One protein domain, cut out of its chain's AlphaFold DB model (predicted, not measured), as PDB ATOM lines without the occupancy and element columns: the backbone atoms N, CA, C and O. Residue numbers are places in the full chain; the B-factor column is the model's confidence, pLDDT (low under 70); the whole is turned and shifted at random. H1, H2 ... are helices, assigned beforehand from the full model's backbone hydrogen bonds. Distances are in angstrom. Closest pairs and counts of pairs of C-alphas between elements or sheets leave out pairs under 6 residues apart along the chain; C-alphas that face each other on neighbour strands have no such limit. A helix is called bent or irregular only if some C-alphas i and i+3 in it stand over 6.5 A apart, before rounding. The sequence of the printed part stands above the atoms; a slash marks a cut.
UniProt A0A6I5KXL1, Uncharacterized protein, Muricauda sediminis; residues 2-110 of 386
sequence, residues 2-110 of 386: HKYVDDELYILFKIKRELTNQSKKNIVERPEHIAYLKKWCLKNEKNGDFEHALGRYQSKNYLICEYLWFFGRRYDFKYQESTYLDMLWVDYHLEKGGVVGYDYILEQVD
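Overview. This is residues 2 to 110 of the 386 residues of an uncharacterized protein of Muricauda sediminis (UniProt A0A6I5KXL1). H3 runs through the core; H1 packs on one side of it, H2 crosses it, and short H4 and H5 sit near it, H4 away from H1. The printed part has 109 residues with five named helices, H1 to H5 in order: all helix, compact, radius of gyration of the C-alphas 13.8 A, spans 36 by 33 by 28 A.

Arrangement. Start at H1, residues 7 to 20: it touches H3, residues 60 to 75, with residues 63 to 70 of H3 alone, at a steep tilt of 44 degrees, the same way; closest C-alphas Leu 9 and Leu 63, 7.2 A. H2, residues 31 to 47, touches H3 as a helical hairpin, steep tilt 44 degrees, opposite ways; closest C-alphas Cys 41 and Leu 68, 5.6 A. H4, residues 81 to 87, is close but not clearly touching H3; closest C-alphas Trp 69 and Met 87, 7.2 A. H5, residues 103 to 106, is close but not clearly touching H4; closest C-alphas Tyr 84 and Ile 105, 5.9 A. Every O i to N i+4 pair is within hydrogen-bond range in H1, H3 and H4, 11 of 13 in H2; H5 is too short.

Along the chain. Find C-alpha 7 at (279.393, 222.225, 141.698), where H1 begins, 20.2 A long. H2 spans 24.8 A, irregular, C-alphas 43 and 46 being 7.6 A apart; H3 spans 22.3 A. H5 ends at C-alpha 106, (292.851, 197.891, 122.667).

Size, cuts and confidence. The printed part has no cut; links H2 to H3 and H4 to H5 are long. Residues 2 to 6, 22 to 26 and 95 to 101 have pLDDT under 70.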
ATOM      1  N   HIS A   2     281.963 218.187 154.848       35.38
ATOM      2  CA  HIS A   2     281.923 218.328 153.385       35.38
ATOM      3  C   HIS A   2     282.457 219.708 152.986       35.38
ATOM      4  O   HIS A   2     281.764 220.711 153.111       35.38
ATOM      5  N   LYS A   3     283.721 219.752 152.562       40.75
ATOM      6  CA  LYS A   3     284.361 220.932 151.971       40.75
ATOM      7  C   LYS A   3     284.009 220.928 150.478       40.75
ATOM      8  O   LYS A   3     284.275 219.922 149.830       40.75
ATOM      9  N   TYR A   4     283.366 221.999 150.005       43.16
ATOM     10  CA  TYR A   4     283.009 222.334 148.616       43.16
ATOM     11  C   TYR A   4     283.572 221.378 147.548       43.16
ATOM     12  O   TYR A   4     284.709 221.528 147.100       43.16
ATOM     13  N   VAL A   5     282.768 220.394 147.143       51.69
ATOM     14  CA  VAL A   5     282.971 219.724 145.857       51.69
ATOM     15  C   VAL A   5     282.516 220.731 144.809       51.69
ATOM     16  O   VAL A   5     281.398 221.221 144.908       51.69
ATOM     17  N   ASP A   6     283.403 221.064 143.874       69.56
ATOM     18  CA  ASP A   6     283.129 221.832 142.653       69.56
ATOM     19  C   ASP A   6     281.724 221.483 142.118       69.56
ATOM     20  O   ASP A   6     281.453 220.298 141.882       69.56
ATOM     21  N   ASP A   7     280.818 222.464 141.997       78.88
ATOM     22  CA  ASP A   7     279.393 222.225 141.698       78.88
ATOM     23  C   ASP A   7     279.218 221.343 140.446       78.88
ATOM     24  O   ASP A   7     278.335 220.484 140.385       78.88
ATOM     25  N   GLU A   8     280.128 221.480 139.477       88.38
ATOM     26  CA  GLU A   8     280.164 220.685 138.250       88.38
ATOM     27  C   GLU A   8     280.493 219.200 138.513       88.38
ATOM     28  O   GLU A   8     279.806 218.311 138.004       88.38
ATOM     29  N   LEU A   9     281.476 218.893 139.369       90.19
ATOM     30  CA  LEU A   9     281.824 217.511 139.735       90.19
ATOM     31  C   LEU A   9     280.724 216.835 140.558       90.19
ATOM     32  O   LEU A   9     280.539 215.618 140.462       90.19
ATOM     33  N   TYR A  10     279.983 217.608 141.354       89.25
ATOM     34  CA  TYR A  10     278.823 217.098 142.079       89.25
ATOM     35  C   TYR A  10     277.662 216.756 141.135       89.25
ATOM     36  O   TYR A  10     277.008 215.725 141.316       89.25
ATOM     37  N   ILE A  11     277.425 217.562 140.095       90.88
ATOM     38  CA  ILE A  11     276.440 217.241 139.051       90.88
ATOM     39  C   ILE A  11     276.823 215.933 138.350       90.88
ATOM     40  O   ILE A  11     275.995 215.027 138.246       90.88
ATOM     41  N   LEU A  12     278.085 215.784 137.939       93.75
ATOM     42  CA  LEU A  12     278.577 214.567 137.282       93.75
ATOM     43  C   LEU A  12     278.475 213.333 138.182       93.75
ATOM     44  O   LEU A  12     278.038 212.279 137.719       93.75
ATOM     45  N   PHE A  13     278.769 213.479 139.480       90.69
ATOM     46  CA  PHE A  13     278.552 212.427 140.476       90.69
ATOM     47  C   PHE A  13     277.102 211.935 140.464       90.69
ATOM     48  O   PHE A  13     276.841 210.730 140.439       90.69
ATOM     49  N   LYS A  14     276.141 212.870 140.493       89.81
ATOM     50  CA  LYS A  14     274.711 212.541 140.482       89.81
ATOM     51  C   LYS A  14     274.317 211.852 139.187       89.81
ATOM     52  O   LYS A  14     273.645 210.830 139.262       89.81
ATOM     53  N   ILE A  15     274.769 212.364 138.041       90.38
ATOM     54  CA  ILE A  15     274.507 211.758 136.731       90.38
ATOM     55  C   ILE A  15     275.026 210.318 136.711       90.38
ATOM     56  O   ILE A  15     274.232 209.402 136.513       90.38
ATOM     57  N   LYS A  16     276.315 210.097 137.011       89.56
ATOM     58  CA  LYS A  16     276.918 208.755 137.082       89.56
ATOM     59  C   LYS A  16     276.100 207.829 137.981       89.56
ATOM     60  O   LYS A  16     275.728 206.738 137.568       89.56
ATOM     61  N   ARG A  17     275.764 208.276 139.195       87.12
ATOM     62  CA  ARG A  17     275.003 207.482 140.169       87.12
ATOM     63  C   ARG A  17     273.616 207.085 139.660       87.12
ATOM     64  O   ARG A  17     273.179 205.970 139.935       87.12
ATOM     65  N   GLU A  18     272.900 207.972 138.974       86.69
ATOM     66  CA  GLU A  18     271.596 207.622 138.398       86.69
ATOM     67  C   GLU A  18     271.751 206.658 137.207       86.69
ATOM     68  O   GLU A  18     270.966 205.718 137.099       86.69
ATOM     69  N   LEU A  19     272.795 206.818 136.380       86.44
ATOM     70  CA  LEU A  19     273.099 205.913 135.262       86.44
ATOM     71  C   LEU A  19     273.512 204.505 135.727       86.44
ATOM     72  O   LEU A  19     273.099 203.516 135.132       86.44
ATOM     73  N   THR A  20     274.275 204.379 136.815       82.56
ATOM     74  CA  THR A  20     274.656 203.067 137.370       82.56
ATOM     75  C   THR A  20     273.461 202.319 137.986       82.56
ATOM     76  O   THR A  20     273.424 201.095 137.972       82.56
ATOM     77  N   ASN A  21     272.448 203.028 138.500       75.38
ATOM     78  CA  ASN A  21     271.264 202.434 139.144       75.38
ATOM     79  C   ASN A  21     270.115 202.108 138.163       75.38
ATOM     80  O   ASN A  21     268.972 201.918 138.591       75.38
ATOM     81  N   GLN A  22     270.392 202.056 136.855       61.28
ATOM     82  CA  GLN A  22     269.385 201.937 135.792       61.28
ATOM     83  C   GLN A  22     268.482 200.694 135.872       61.28
ATOM     84  O   GLN A  22     267.395 200.716 135.307       61.28
ATOM     85  N   SER A  23     268.821 199.672 136.667       55.19
ATOM     86  CA  SER A  23     267.902 198.558 136.961       55.19
ATOM     87  C   SER A  23     266.608 198.976 137.685       55.19
ATOM     88  O   SER A  23     265.698 198.161 137.815       55.19
ATOM     89  N   LYS A  24     266.491 200.232 138.152       53.47
ATOM     90  CA  LYS A  24     265.326 200.742 138.901       53.47
ATOM     91  C   LYS A  24     264.562 201.900 138.237       53.47
ATOM     92  O   LYS A  24     263.550 202.319 138.796       53.47
ATOM     93  N   LYS A  25     265.014 202.456 137.100       58.78
ATOM     94  CA  LYS A  25     264.369 203.626 136.455       58.78
ATOM     95  C   LYS A  25     264.529 203.634 134.925       58.78
ATOM     96  O   LYS A  25     265.640 203.495 134.428       58.78
ATOM     97  N   ASN A  26     263.449 203.952 134.202       65.69
ATOM     98  CA  ASN A  26     263.451 204.248 132.758       65.69
ATOM     99  C   ASN A  26     264.004 205.661 132.483       65.69
ATOM    100  O   ASN A  26     263.250 206.587 132.183       65.69
ATOM    101  N   ILE A  27     265.314 205.861 132.642       74.75
ATOM    102  CA  ILE A  27     265.968 207.131 132.285       74.75
ATOM    103  C   ILE A  27     266.230 207.140 130.775       74.75
ATOM    104  O   ILE A  27     266.950 206.284 130.274       74.75
ATOM    105  N   VAL A  28     265.676 208.125 130.061       80.44
ATOM    106  CA  VAL A  28     265.983 208.369 128.642       80.44
ATOM    107  C   VAL A  28     267.111 209.396 128.544       80.44
ATOM    108  O   VAL A  28     266.948 210.561 128.918       80.44
ATOM    109  N   GLU A  29     268.264 208.961 128.044       85.38
ATOM    110  CA  GLU A  29     269.454 209.792 127.846       85.38
ATOM    111  C   GLU A  29     269.318 210.591 126.546       85.38
ATOM    112  O   GLU A  29     269.402 210.045 125.449       85.38
ATOM    113  N   ARG A  30     269.055 211.897 126.665       88.88
ATOM    114  CA  ARG A  30     268.850 212.770 125.506       88.88
ATOM    115  C   ARG A  30     270.180 213.202 124.868       88.88
ATOM    116  O   ARG A  30     271.155 213.385 125.607       88.88
ATOM    117  N   PRO A  31     270.229 213.439 123.542       92.75
ATOM    118  CA  PRO A  31     271.451 213.855 122.848       92.75
ATOM    119  C   PRO A  31     272.134 215.084 123.461       92.75
ATOM    120  O   PRO A  31     273.360 215.123 123.553       92.75
ATOM    121  N   GLU A  32     271.367 216.063 123.945       92.44
ATOM    122  CA  GLU A  32     271.894 217.265 124.596       92.44
ATOM    123  C   GLU A  32     272.657 216.965 125.897       92.44
ATOM    124  O   GLU A  32     273.670 217.607 126.184       92.44
ATOM    125  N   HIS A  33     272.234 215.951 126.661       90.12
ATOM    126  CA  HIS A  33     272.925 215.531 127.881       90.12
ATOM    127  C   HIS A  33     274.241 214.826 127.546       90.12
ATOM    128  O   HIS A  33     275.267 215.106 128.164       90.12
ATOM    129  N   ILE A  34     274.235 213.960 126.530       94.19
ATOM    130  CA  ILE A  34     275.444 213.273 126.056       94.19
ATOM    131  C   ILE A  34     276.445 214.298 125.506       94.19
ATOM    132  O   ILE A  34     277.631 214.236 125.822       94.19
ATOM    133  N   ALA A  35     275.976 215.294 124.749       95.81
ATOM    134  CA  ALA A  35     276.813 216.374 124.231       95.81
ATOM    135  C   ALA A  35     277.438 217.225 125.351       95.81
ATOM    136  O   ALA A  35     278.617 217.578 125.264       95.81
ATOM    137  N   TYR A  36     276.685 217.515 126.419       95.12
ATOM    138  CA  TYR A  36     277.214 218.176 127.615       95.12
ATOM    139  C   TYR A  36     278.343 217.357 128.258       95.12
ATOM    140  O   TYR A  36     279.432 217.888 128.484       95.12
ATOM    141  N   LEU A  37     278.118 216.057 128.481       96.50
ATOM    142  CA  LEU A  37     279.113 215.156 129.071       96.50
ATOM    143  C   LEU A  37     280.361 215.042 128.190       96.50
ATOM    144  O   LEU A  37     281.476 215.144 128.700       96.50
ATOM    145  N   LYS A  38     280.190 214.925 126.868       97.31
ATOM    146  CA  LYS A  38     281.296 214.897 125.903       97.31
ATOM    147  C   LYS A  38     282.129 216.172 125.977       97.31
ATOM    148  O   LYS A  38     283.350 216.106 126.081       97.31
ATOM    149  N   LYS A  39     281.476 217.340 125.959       96.88
ATOM    150  CA  LYS A  39     282.155 218.639 126.063       96.88
ATOM    151  C   LYS A  39     282.936 218.751 127.370       96.88
ATOM    152  O   LYS A  39     284.062 219.244 127.358       96.88
ATOM    153  N   TRP A  40     282.351 218.296 128.475       96.88
ATOM    154  CA  TRP A  40     283.025 218.293 129.767       96.88
ATOM    155  C   TRP A  40     284.260 217.389 129.767       96.88
ATOM    156  O   TRP A  40     285.328 217.830 130.190       96.88
ATOM    157  N   CYS A  41     284.134 216.163 129.250       96.94
ATOM    158  CA  CYS A  41     285.231 215.200 129.211       96.94
ATOM    159  C   CYS A  41     286.392 215.711 128.354       96.94
ATOM    160  O   CYS A  41     287.513 215.793 128.838       96.94
ATOM    161  N   LEU A  42     286.123 216.165 127.125       96.31
ATOM    162  CA  LEU A  42     287.163 216.692 126.230       96.31
ATOM    163  C   LEU A  42     287.848 217.948 126.794       96.31
ATOM    164  O   LEU A  42     289.043 218.150 126.608       96.31
ATOM    165  N   LYS A  43     287.111 218.799 127.521       95.69
ATOM    166  CA  LYS A  43     287.690 219.971 128.199       95.69
ATOM    167  C   LYS A  43     288.627 219.574 129.348       95.69
ATOM    168  O   LYS A  43     289.584 220.295 129.616       95.69
ATOM    169  N   ASN A  44     288.330 218.477 130.045       94.88
ATOM    170  CA  ASN A  44     289.050 218.048 131.248       94.88
ATOM    171  C   ASN A  44     290.013 216.883 131.018       94.88
ATOM    172  O   ASN A  44     290.663 216.451 131.963       94.88
ATOM    173  N   GLU A  45     290.146 216.417 129.783       95.06
ATOM    174  CA  GLU A  45     290.993 215.291 129.400       95.06
ATOM    175  C   GLU A  45     292.433 215.428 129.920       95.06
ATOM    176  O   GLU A  45     292.977 214.493 130.492       95.06
ATOM    177  N   LYS A  46     293.020 216.624 129.796       93.38
ATOM    178  CA  LYS A  46     294.388 216.928 130.256       93.38
ATOM    179  C   LYS A  46     294.495 217.260 131.748       93.38
ATOM    180  O   LYS A  46     295.595 217.488 132.238       93.38
ATOM    181  N   ASN A  47     293.367 217.359 132.449       92.50
ATOM    182  CA  ASN A  47     293.323 217.722 133.866       92.50
ATOM    183  C   ASN A  47     293.301 216.491 134.782       92.50
ATOM    184  O   ASN A  47     293.419 216.651 135.996       92.50
ATOM    185  N   GLY A  48     293.083 215.297 134.221       91.25
ATOM    186  CA  GLY A  48     293.141 214.038 134.955       91.25
ATOM    187  C   GLY A  48     294.571 213.520 135.034       91.25
ATOM    188  O   GLY A  48     295.205 213.298 134.008       91.25
ATOM    189  N   ASP A  49     295.057 213.305 136.249       93.44
ATOM    190  CA  ASP A  49     296.295 212.583 136.523       93.44
ATOM    191  C   ASP A  49     295.928 211.160 136.959       93.44
ATOM    192  O   ASP A  49     295.540 210.918 138.107       93.44
ATOM    193  N   PHE A  50     295.963 210.219 136.017       92.38
ATOM    194  CA  PHE A  50     295.565 208.835 136.274       92.38
ATOM    195  C   PHE A  50     296.562 208.087 137.166       92.38
ATOM    196  O   PHE A  50     296.130 207.285 137.989       92.38
ATOM    197  N   GLU A  51     297.857 208.391 137.063       90.50
ATOM    198  CA  GLU A  51     298.917 207.769 137.868       90.50
ATOM    199  C   GLU A  51     298.678 208.008 139.365       90.50
ATOM    200  O   GLU A  51     298.718 207.076 140.165       90.50
ATOM    201  N   HIS A  52     298.289 209.230 139.741       90.62
ATOM    202  CA  HIS A  52     298.045 209.598 141.141       90.62
ATOM    203  C   HIS A  52     296.559 209.600 141.539       90.62
ATOM    204  O   HIS A  52     296.195 210.082 142.618       90.62
ATOM    205  N   ALA A  53     295.660 209.090 140.691       90.62
ATOM    206  CA  ALA A  53     294.219 209.137 140.948       90.62
ATOM    207  C   ALA A  53     293.814 208.337 142.194       90.62
ATOM    208  O   ALA A  53     292.940 208.770 142.953       90.62
ATOM    209  N   LEU A  54     294.454 207.188 142.428       87.50
ATOM    210  CA  LEU A  54     294.073 206.256 143.493       87.50
ATOM    211  C   LEU A  54     294.677 206.596 144.862       87.50
ATOM    212  O   LEU A  54     294.150 206.148 145.878       87.50
ATOM    213  N   GLY A  55     295.686 207.474 144.926       85.06
ATOM    214  CA  GLY A  55     296.336 207.858 146.187       85.06
ATOM    215  C   GLY A  55     295.410 208.574 147.184       85.06
ATOM    216  O   GLY A  55     295.661 208.582 148.389       85.06
ATOM    217  N   ARG A  56     294.300 209.170 146.715       85.69
ATOM    218  CA  ARG A  56     293.275 209.765 147.589       85.69
ATOM    219  C   ARG A  56     291.870 209.614 147.013       85.69
ATOM    220  O   ARG A  56     291.427 210.433 146.200       85.69
ATOM    221  N   TYR A  57     291.142 208.619 147.522       82.44
ATOM    222  CA  TYR A  57     289.743 208.365 147.174       82.44
ATOM    223  C   TYR A  57     288.878 209.629 147.320       82.44
ATOM    224  O   TYR A  57     288.982 210.355 148.313       82.44
ATOM    225  N   GLN A  58     288.032 209.895 146.319       83.31
ATOM    226  CA  GLN A  58     287.156 211.079 146.231       83.31
ATOM    227  C   GLN A  58     287.873 212.443 146.219       83.31
ATOM    228  O   GLN A  58     287.237 213.481 146.411       83.31
ATOM    229  N   SER A  59     289.184 212.481 145.964       90.06
ATOM    230  CA  SER A  59     289.862 213.735 145.624       90.06
ATOM    231  C   SER A  59     289.334 214.317 144.306       90.06
ATOM    232  O   SER A  59     288.737 213.611 143.493       90.06
ATOM    233  N   LYS A  60     289.579 215.614 144.062       91.88
ATOM    234  CA  LYS A  60     289.227 216.255 142.781       91.88
ATOM    235  C   LYS A  60     289.814 215.482 141.593       91.88
ATOM    236  O   LYS A  60     289.098 215.239 140.629       91.88
ATOM    237  N   ASN A  61     291.076 215.066 141.704       93.88
ATOM    238  CA  ASN A  61     291.760 214.285 140.679       93.88
ATOM    239  C   ASN A  61     291.091 212.919 140.454       93.88
ATOM    240  O   ASN A  61     290.708 212.614 139.329       93.88
ATOM    241  N   TYR A  62     290.838 212.160 141.531       91.94
ATOM    242  CA  TYR A  62     290.116 210.883 141.457       91.94
ATOM    243  C   TYR A  62     288.788 211.028 140.702       91.94
ATOM    244  O   TYR A  62     288.499 210.245 139.805       91.94
ATOM    245  N   LEU A  63     287.987 212.046 141.042       92.62
ATOM    246  CA  LEU A  63     286.682 212.261 140.413       92.62
ATOM    247  C   LEU A  63     286.808 212.616 138.929       92.62
ATOM    248  O   LEU A  63     286.021 212.126 138.128       92.62
ATOM    249  N   ILE A  64     287.797 213.433 138.548       94.50
ATOM    250  CA  ILE A  64     288.048 213.749 137.136       94.50
ATOM    251  C   ILE A  64     288.386 212.471 136.363       94.50
ATOM    252  O   ILE A  64     287.703 212.168 135.386       94.50
ATOM    253  N   CYS A  65     289.369 211.698 136.828       94.44
ATOM    254  CA  CYS A  65     289.790 210.450 136.188       94.44
ATOM    255  C   CYS A  65     288.643 209.430 136.111       94.44
ATOM    256  O   CYS A  65     288.404 208.840 135.058       94.44
ATOM    257  N   GLU A  66     287.873 209.282 137.192       92.12
ATOM    258  CA  GLU A  66     286.714 208.393 137.242       92.12
ATOM    259  C   GLU A  66     285.632 208.786 136.227       92.12
ATOM    260  O   GLU A  66     285.045 207.913 135.586       92.12
ATOM    261  N   TYR A  67     285.355 210.080 136.055       93.94
ATOM    262  CA  TYR A  67     284.349 210.550 135.101       93.94
ATOM    263  C   TYR A  67     284.829 210.478 133.655       93.94
ATOM    264  O   TYR A  67     284.040 210.087 132.793       93.94
ATOM    265  N   LEU A  68     286.100 210.796 133.389       94.94
ATOM    266  CA  LEU A  68     286.708 210.608 132.070       94.94
ATOM    267  C   LEU A  68     286.609 209.142 131.633       94.94
ATOM    268  O   LEU A  68     286.139 208.870 130.525       94.94
ATOM    269  N   TRP A  69     286.970 208.216 132.526       92.62
ATOM    270  CA  TRP A  69     286.851 206.775 132.308       92.62
ATOM    271  C   TRP A  69     285.387 206.346 132.118       92.62
ATOM    272  O   TRP A  69     285.038 205.767 131.090       92.62
ATOM    273  N   PHE A  70     284.493 206.689 133.054       91.38
ATOM    274  CA  PHE A  70     283.107 206.204 133.051       91.38
ATOM    275  C   PHE A  70     282.304 206.707 131.846       91.38
ATOM    276  O   PHE A  70     281.678 205.917 131.138       91.38
ATOM    277  N   PHE A  71     282.296 208.023 131.606       92.88
ATOM    278  CA  PHE A  71     281.520 208.597 130.505       92.88
ATOM    279  C   PHE A  71     282.163 208.310 129.151       92.88
ATOM    280  O   PHE A  71     281.437 208.073 128.187       92.88
ATOM    281  N   GLY A  72     283.500 208.279 129.093       91.56
ATOM    282  CA  GLY A  72     284.233 207.911 127.888       91.56
ATOM    283  C   GLY A  72     283.869 206.516 127.406       91.56
ATOM    284  O   GLY A  72     283.459 206.365 126.259       91.56
ATOM    285  N   ARG A  73     283.909 205.525 128.306       88.00
ATOM    286  CA  ARG A  73     283.512 204.147 127.989       88.00
ATOM    287  C   ARG A  73     282.025 204.019 127.665       88.00
ATOM    288  O   ARG A  73     281.669 203.352 126.703       88.00
ATOM    289  N   ARG A  74     281.141 204.654 128.444       88.56
ATOM    290  CA  ARG A  74     279.682 204.511 128.264       88.56
ATOM    291  C   ARG A  74     279.187 205.006 126.902       88.56
ATOM    292  O   ARG A  74     278.252 204.428 126.358       88.56
ATOM    293  N   TYR A  75     279.756 206.099 126.401       90.69
ATOM    294  CA  TYR A  75     279.269 206.790 125.203       90.69
ATOM    295  C   TYR A  75     280.274 206.797 124.048       90.69
ATOM    296  O   TYR A  75     280.089 207.558 123.097       90.69
ATOM    297  N   ASP A  76     281.339 206.000 124.152       89.50
ATOM    298  CA  ASP A  76     282.433 205.934 123.181       89.50
ATOM    299  C   ASP A  76     283.019 207.319 122.835       89.50
ATOM    300  O   ASP A  76     283.163 207.721 121.674       89.50
ATOM    301  N   PHE A  77     283.317 208.124 123.863       93.06
ATOM    302  CA  PHE A  77     284.008 209.392 123.635       93.06
ATOM    303  C   PHE A  77     285.472 209.128 123.290       93.06
ATOM    304  O   PHE A  77     286.185 208.457 124.033       93.06
ATOM    305  N   LYS A  78     285.913 209.700 122.167       93.50
ATOM    306  CA  LYS A  78     287.287 209.576 121.680       93.50
ATOM    307  C   LYS A  78     288.209 210.570 122.377       93.50
ATOM    308  O   LYS A  78     287.995 211.779 122.266       93.50
ATOM    309  N   TYR A  79     289.221 210.043 123.055       94.88
ATOM    310  CA  TYR A  79     290.318 210.796 123.662       94.88
ATOM    311  C   TYR A  79     291.599 210.666 122.830       94.88
ATOM    312  O   TYR A  79     291.666 209.911 121.862       94.88
ATOM    313  N   GLN A  80     292.623 211.425 123.199       95.25
ATOM    314  CA  GLN A  80     293.984 211.237 122.730       95.25
ATOM    315  C   GLN A  80     294.508 209.875 123.190       95.25
ATOM    316  O   GLN A  80     294.227 209.412 124.296       95.25
ATOM    317  N   GLU A  81     295.343 209.263 122.353       95.38
ATOM    318  CA  GLU A  81     295.982 207.972 122.631       95.38
ATOM    319  C   GLU A  81     296.696 207.949 123.995       95.38
ATOM    320  O   GLU A  81     296.585 206.980 124.746       95.38
ATOM    321  N   SER A  82     297.377 209.043 124.356       94.81
ATOM    322  CA  SER A  82     298.063 209.176 125.645       94.81
ATOM    323  C   SER A  82     297.118 209.010 126.830       94.81
ATOM    324  O   SER A  82     297.487 208.378 127.811       94.81
ATOM    325  N   THR A  83     295.890 209.521 126.728       94.94
ATOM    326  CA  THR A  83     294.898 209.433 127.799       94.94
ATOM    327  C   THR A  83     294.428 207.996 127.990       94.94
ATOM    328  O   THR A  83     294.326 207.546 129.126       94.94
ATOM    329  N   TYR A  84     294.211 207.243 126.909       93.81
ATOM    330  CA  TYR A  84     293.902 205.813 127.008       93.81
ATOM    331  C   TYR A  84     295.054 205.017 127.635       93.81
ATOM    332  O   TYR A  84     294.819 204.170 128.491       93.81
ATOM    333  N   LEU A  85     296.304 205.324 127.272       94.50
ATOM    334  CA  LEU A  85     297.477 204.716 127.910       94.50
ATOM    335  C   LEU A  85     297.601 205.092 129.395       94.50
ATOM    336  O   LEU A  85     298.062 204.280 130.192       94.50
ATOM    337  N   ASP A  86     297.205 206.304 129.779       93.38
ATOM    338  CA  ASP A  86     297.212 206.745 131.174       93.38
ATOM    339  C   ASP A  86     296.092 206.078 131.989       93.38
ATOM    340  O   ASP A  86     296.311 205.749 133.152       93.38
ATOM    341  N   MET A  87     294.936 205.775 131.380       92.19
ATOM    342  CA  MET A  87     293.845 205.042 132.042       92.19
ATOM    343  C   MET A  87     294.268 203.664 132.560       92.19
ATOM    344  O   MET A  87     293.681 203.195 133.535       92.19
ATOM    345  N   LEU A  88     295.314 203.050 131.993       91.69
ATOM    346  CA  LEU A  88     295.864 201.786 132.493       91.69
ATOM    347  C   LEU A  88     296.224 201.863 133.988       91.69
ATOM    348  O   LEU A  88     296.046 200.876 134.685       91.69
ATOM    349  N   TRP A  89     296.612 203.027 134.524       90.50
ATOM    350  CA  TRP A  89     296.925 203.208 135.954       90.50
ATOM    351  C   TRP A  89     295.751 202.993 136.917       90.50
ATOM    352  O   TRP A  89     295.966 202.759 138.105       90.50
ATOM    353  N   VAL A  90     294.515 203.091 136.433       87.44
ATOM    354  CA  VAL A  90     293.298 202.998 137.262       87.44
ATOM    355  C   VAL A  90     292.330 201.926 136.783       87.44
ATOM    356  O   VAL A  90     291.305 201.678 137.430       87.44
ATOM    357  N   ASP A  91     292.615 201.345 135.620       79.31
ATOM    358  CA  ASP A  91     291.750 200.377 134.976       79.31
ATOM    359  C   ASP A  91     291.553 199.151 135.877       79.31
ATOM    360  O   ASP A  91     292.418 198.818 136.687       79.31
ATOM    361  N   TYR A  92     290.384 198.514 135.792       76.00
ATOM    362  CA  TYR A  92     289.885 197.503 136.738       76.00
ATOM    363  C   TYR A  92     289.436 198.054 138.114       76.00
ATOM    364  O   TYR A  92     288.373 197.661 138.604       76.00
ATOM    365  N   HIS A  93     290.153 198.998 138.749       79.69
ATOM    366  CA  HIS A  93     289.734 199.555 140.055       79.69
ATOM    367  C   HIS A  93     288.383 200.282 139.965       79.69
ATOM    368  O   HIS A  93     287.499 200.106 140.810       79.69
ATOM    369  N   LEU A  94     288.203 201.086 138.917       74.19
ATOM    370  CA  LEU A  94     286.993 201.888 138.719       74.19
ATOM    371  C   LEU A  94     285.762 201.059 138.301       74.19
ATOM    372  O   LEU A  94     284.643 201.575 138.333       74.19
ATOM    373  N   GLU A  95     285.939 199.774 137.971       69.81
ATOM    374  CA  GLU A  95     284.892 198.929 137.385       69.81
ATOM    375  C   GLU A  95     284.006 198.185 138.397       69.81
ATOM    376  O   GLU A  95     282.884 197.828 138.057       69.81
ATOM    377  N   LYS A  96     284.438 197.995 139.653       58.16
ATOM    378  CA  LYS A  96     283.652 197.375 140.751       58.16
ATOM    379  C   LYS A  96     282.638 196.285 140.306       58.16
ATOM    380  O   LYS A  96     281.458 196.381 140.643       58.16
ATOM    381  N   GLY A  97     283.099 195.228 139.622       48.19
ATOM    382  CA  GLY A  97     282.326 193.979 139.465       48.19
ATOM    383  C   GLY A  97     282.041 193.468 138.045       48.19
ATOM    384  O   GLY A  97     281.073 192.728 137.887       48.19
ATOM    385  N   GLY A  98     282.844 193.806 137.037       44.12
ATOM    386  CA  GLY A  98     282.690 193.300 135.669       44.12
ATOM    387  C   GLY A  98     284.024 192.906 135.045       44.12
ATOM    388  O   GLY A  98     285.060 193.466 135.387       44.12
ATOM    389  N   VAL A  99     283.988 191.882 134.195       42.62
ATOM    390  CA  VAL A  99     285.108 191.401 133.382       42.62
ATOM    391  C   VAL A  99     285.182 192.288 132.145       42.62
ATOM    392  O   VAL A  99     284.550 191.979 131.138       42.62
ATOM    393  N   VAL A 100     285.910 193.396 132.217       50.88
ATOM    394  CA  VAL A 100     286.438 194.046 131.018       50.88
ATOM    395  C   VAL A 100     287.903 194.346 131.274       50.88
ATOM    396  O   VAL A 100     288.255 195.105 132.176       50.88
ATOM    397  N   GLY A 101     288.756 193.661 130.516       61.72
ATOM    398  CA  GLY A 101     290.183 193.931 130.487       61.72
ATOM    399  C   GLY A 101     290.464 195.202 129.691       61.72
ATOM    400  O   GLY A 101     289.595 196.049 129.478       61.72
ATOM    401  N   TYR A 102     291.674 195.306 129.161       80.56
ATOM    402  CA  TYR A 102     292.077 196.426 128.314       80.56
ATOM    403  C   TYR A 102     291.314 196.530 126.983       80.56
ATOM    404  O   TYR A 102     291.699 197.343 126.158       80.56
ATOM    405  N   ASP A 103     290.246 195.765 126.750       80.69
ATOM    406  CA  ASP A 103     289.519 195.662 125.478       80.69
ATOM    407  C   ASP A 103     289.140 197.032 124.897       80.69
ATOM    408  O   ASP A 103     289.469 197.341 123.755       80.69
ATOM    409  N   TYR A 104     288.550 197.917 125.704       83.88
ATOM    410  CA  TYR A 104     288.175 199.259 125.236       83.88
ATOM    411  C   TYR A 104     289.388 200.163 124.944       83.88
ATOM    412  O   TYR A 104     289.266 201.124 124.188       83.88
ATOM    413  N   ILE A 105     290.548 199.887 125.548       89.38
ATOM    414  CA  ILE A 105     291.815 200.574 125.257       89.38
ATOM    415  C   ILE A 105     292.436 199.973 123.989       89.38
ATOM    416  O   ILE A 105     292.910 200.721 123.139       89.38
ATOM    417  N   LEU A 106     292.376 198.648 123.828       88.69
ATOM    418  CA  LEU A 106     292.851 197.891 122.667       88.69
ATOM    419  C   LEU A 106     292.121 198.286 121.377       88.69
ATOM    420  O   LEU A 106     292.708 198.252 120.300       88.69
ATOM    421  N   GLU A 107     290.865 198.719 121.475       89.19
ATOM    422  CA  GLU A 107     290.118 199.280 120.344       89.19
ATOM    423  C   GLU A 107     290.612 200.669 119.899       89.19
ATOM    424  O   GLU A 107     290.269 201.118 118.804       89.19
ATOM    425  N   GLN A 108     291.357 201.387 120.748       90.88
ATOM    426  CA  GLN A 108     291.751 202.785 120.519       90.88
ATOM    427  C   GLN A 108     293.264 202.983 120.392       90.88
ATOM    428  O   GLN A 108     293.700 203.991 119.837       90.88
ATOM    429  N   VAL A 109     294.065 202.052 120.911       94.25
ATOM    430  CA  VAL A 109     295.521 202.156 120.980       94.25
ATOM    431  C   VAL A 109     296.160 200.879 120.456       94.25
ATOM    432  O   VAL A 109     295.724 199.776 120.770       94.25
ATOM    433  N   ASP A 110     297.234 201.044 119.687       95.25
ATOM    434  CA  ASP A 110     298.031 199.925 119.201       95.25
ATOM    435  C   ASP A 110     298.580 199.066 120.357       95.25
ATOM    436  O   ASP A 110     299.088 199.577 121.365       95.25
TER     437      ASP A 110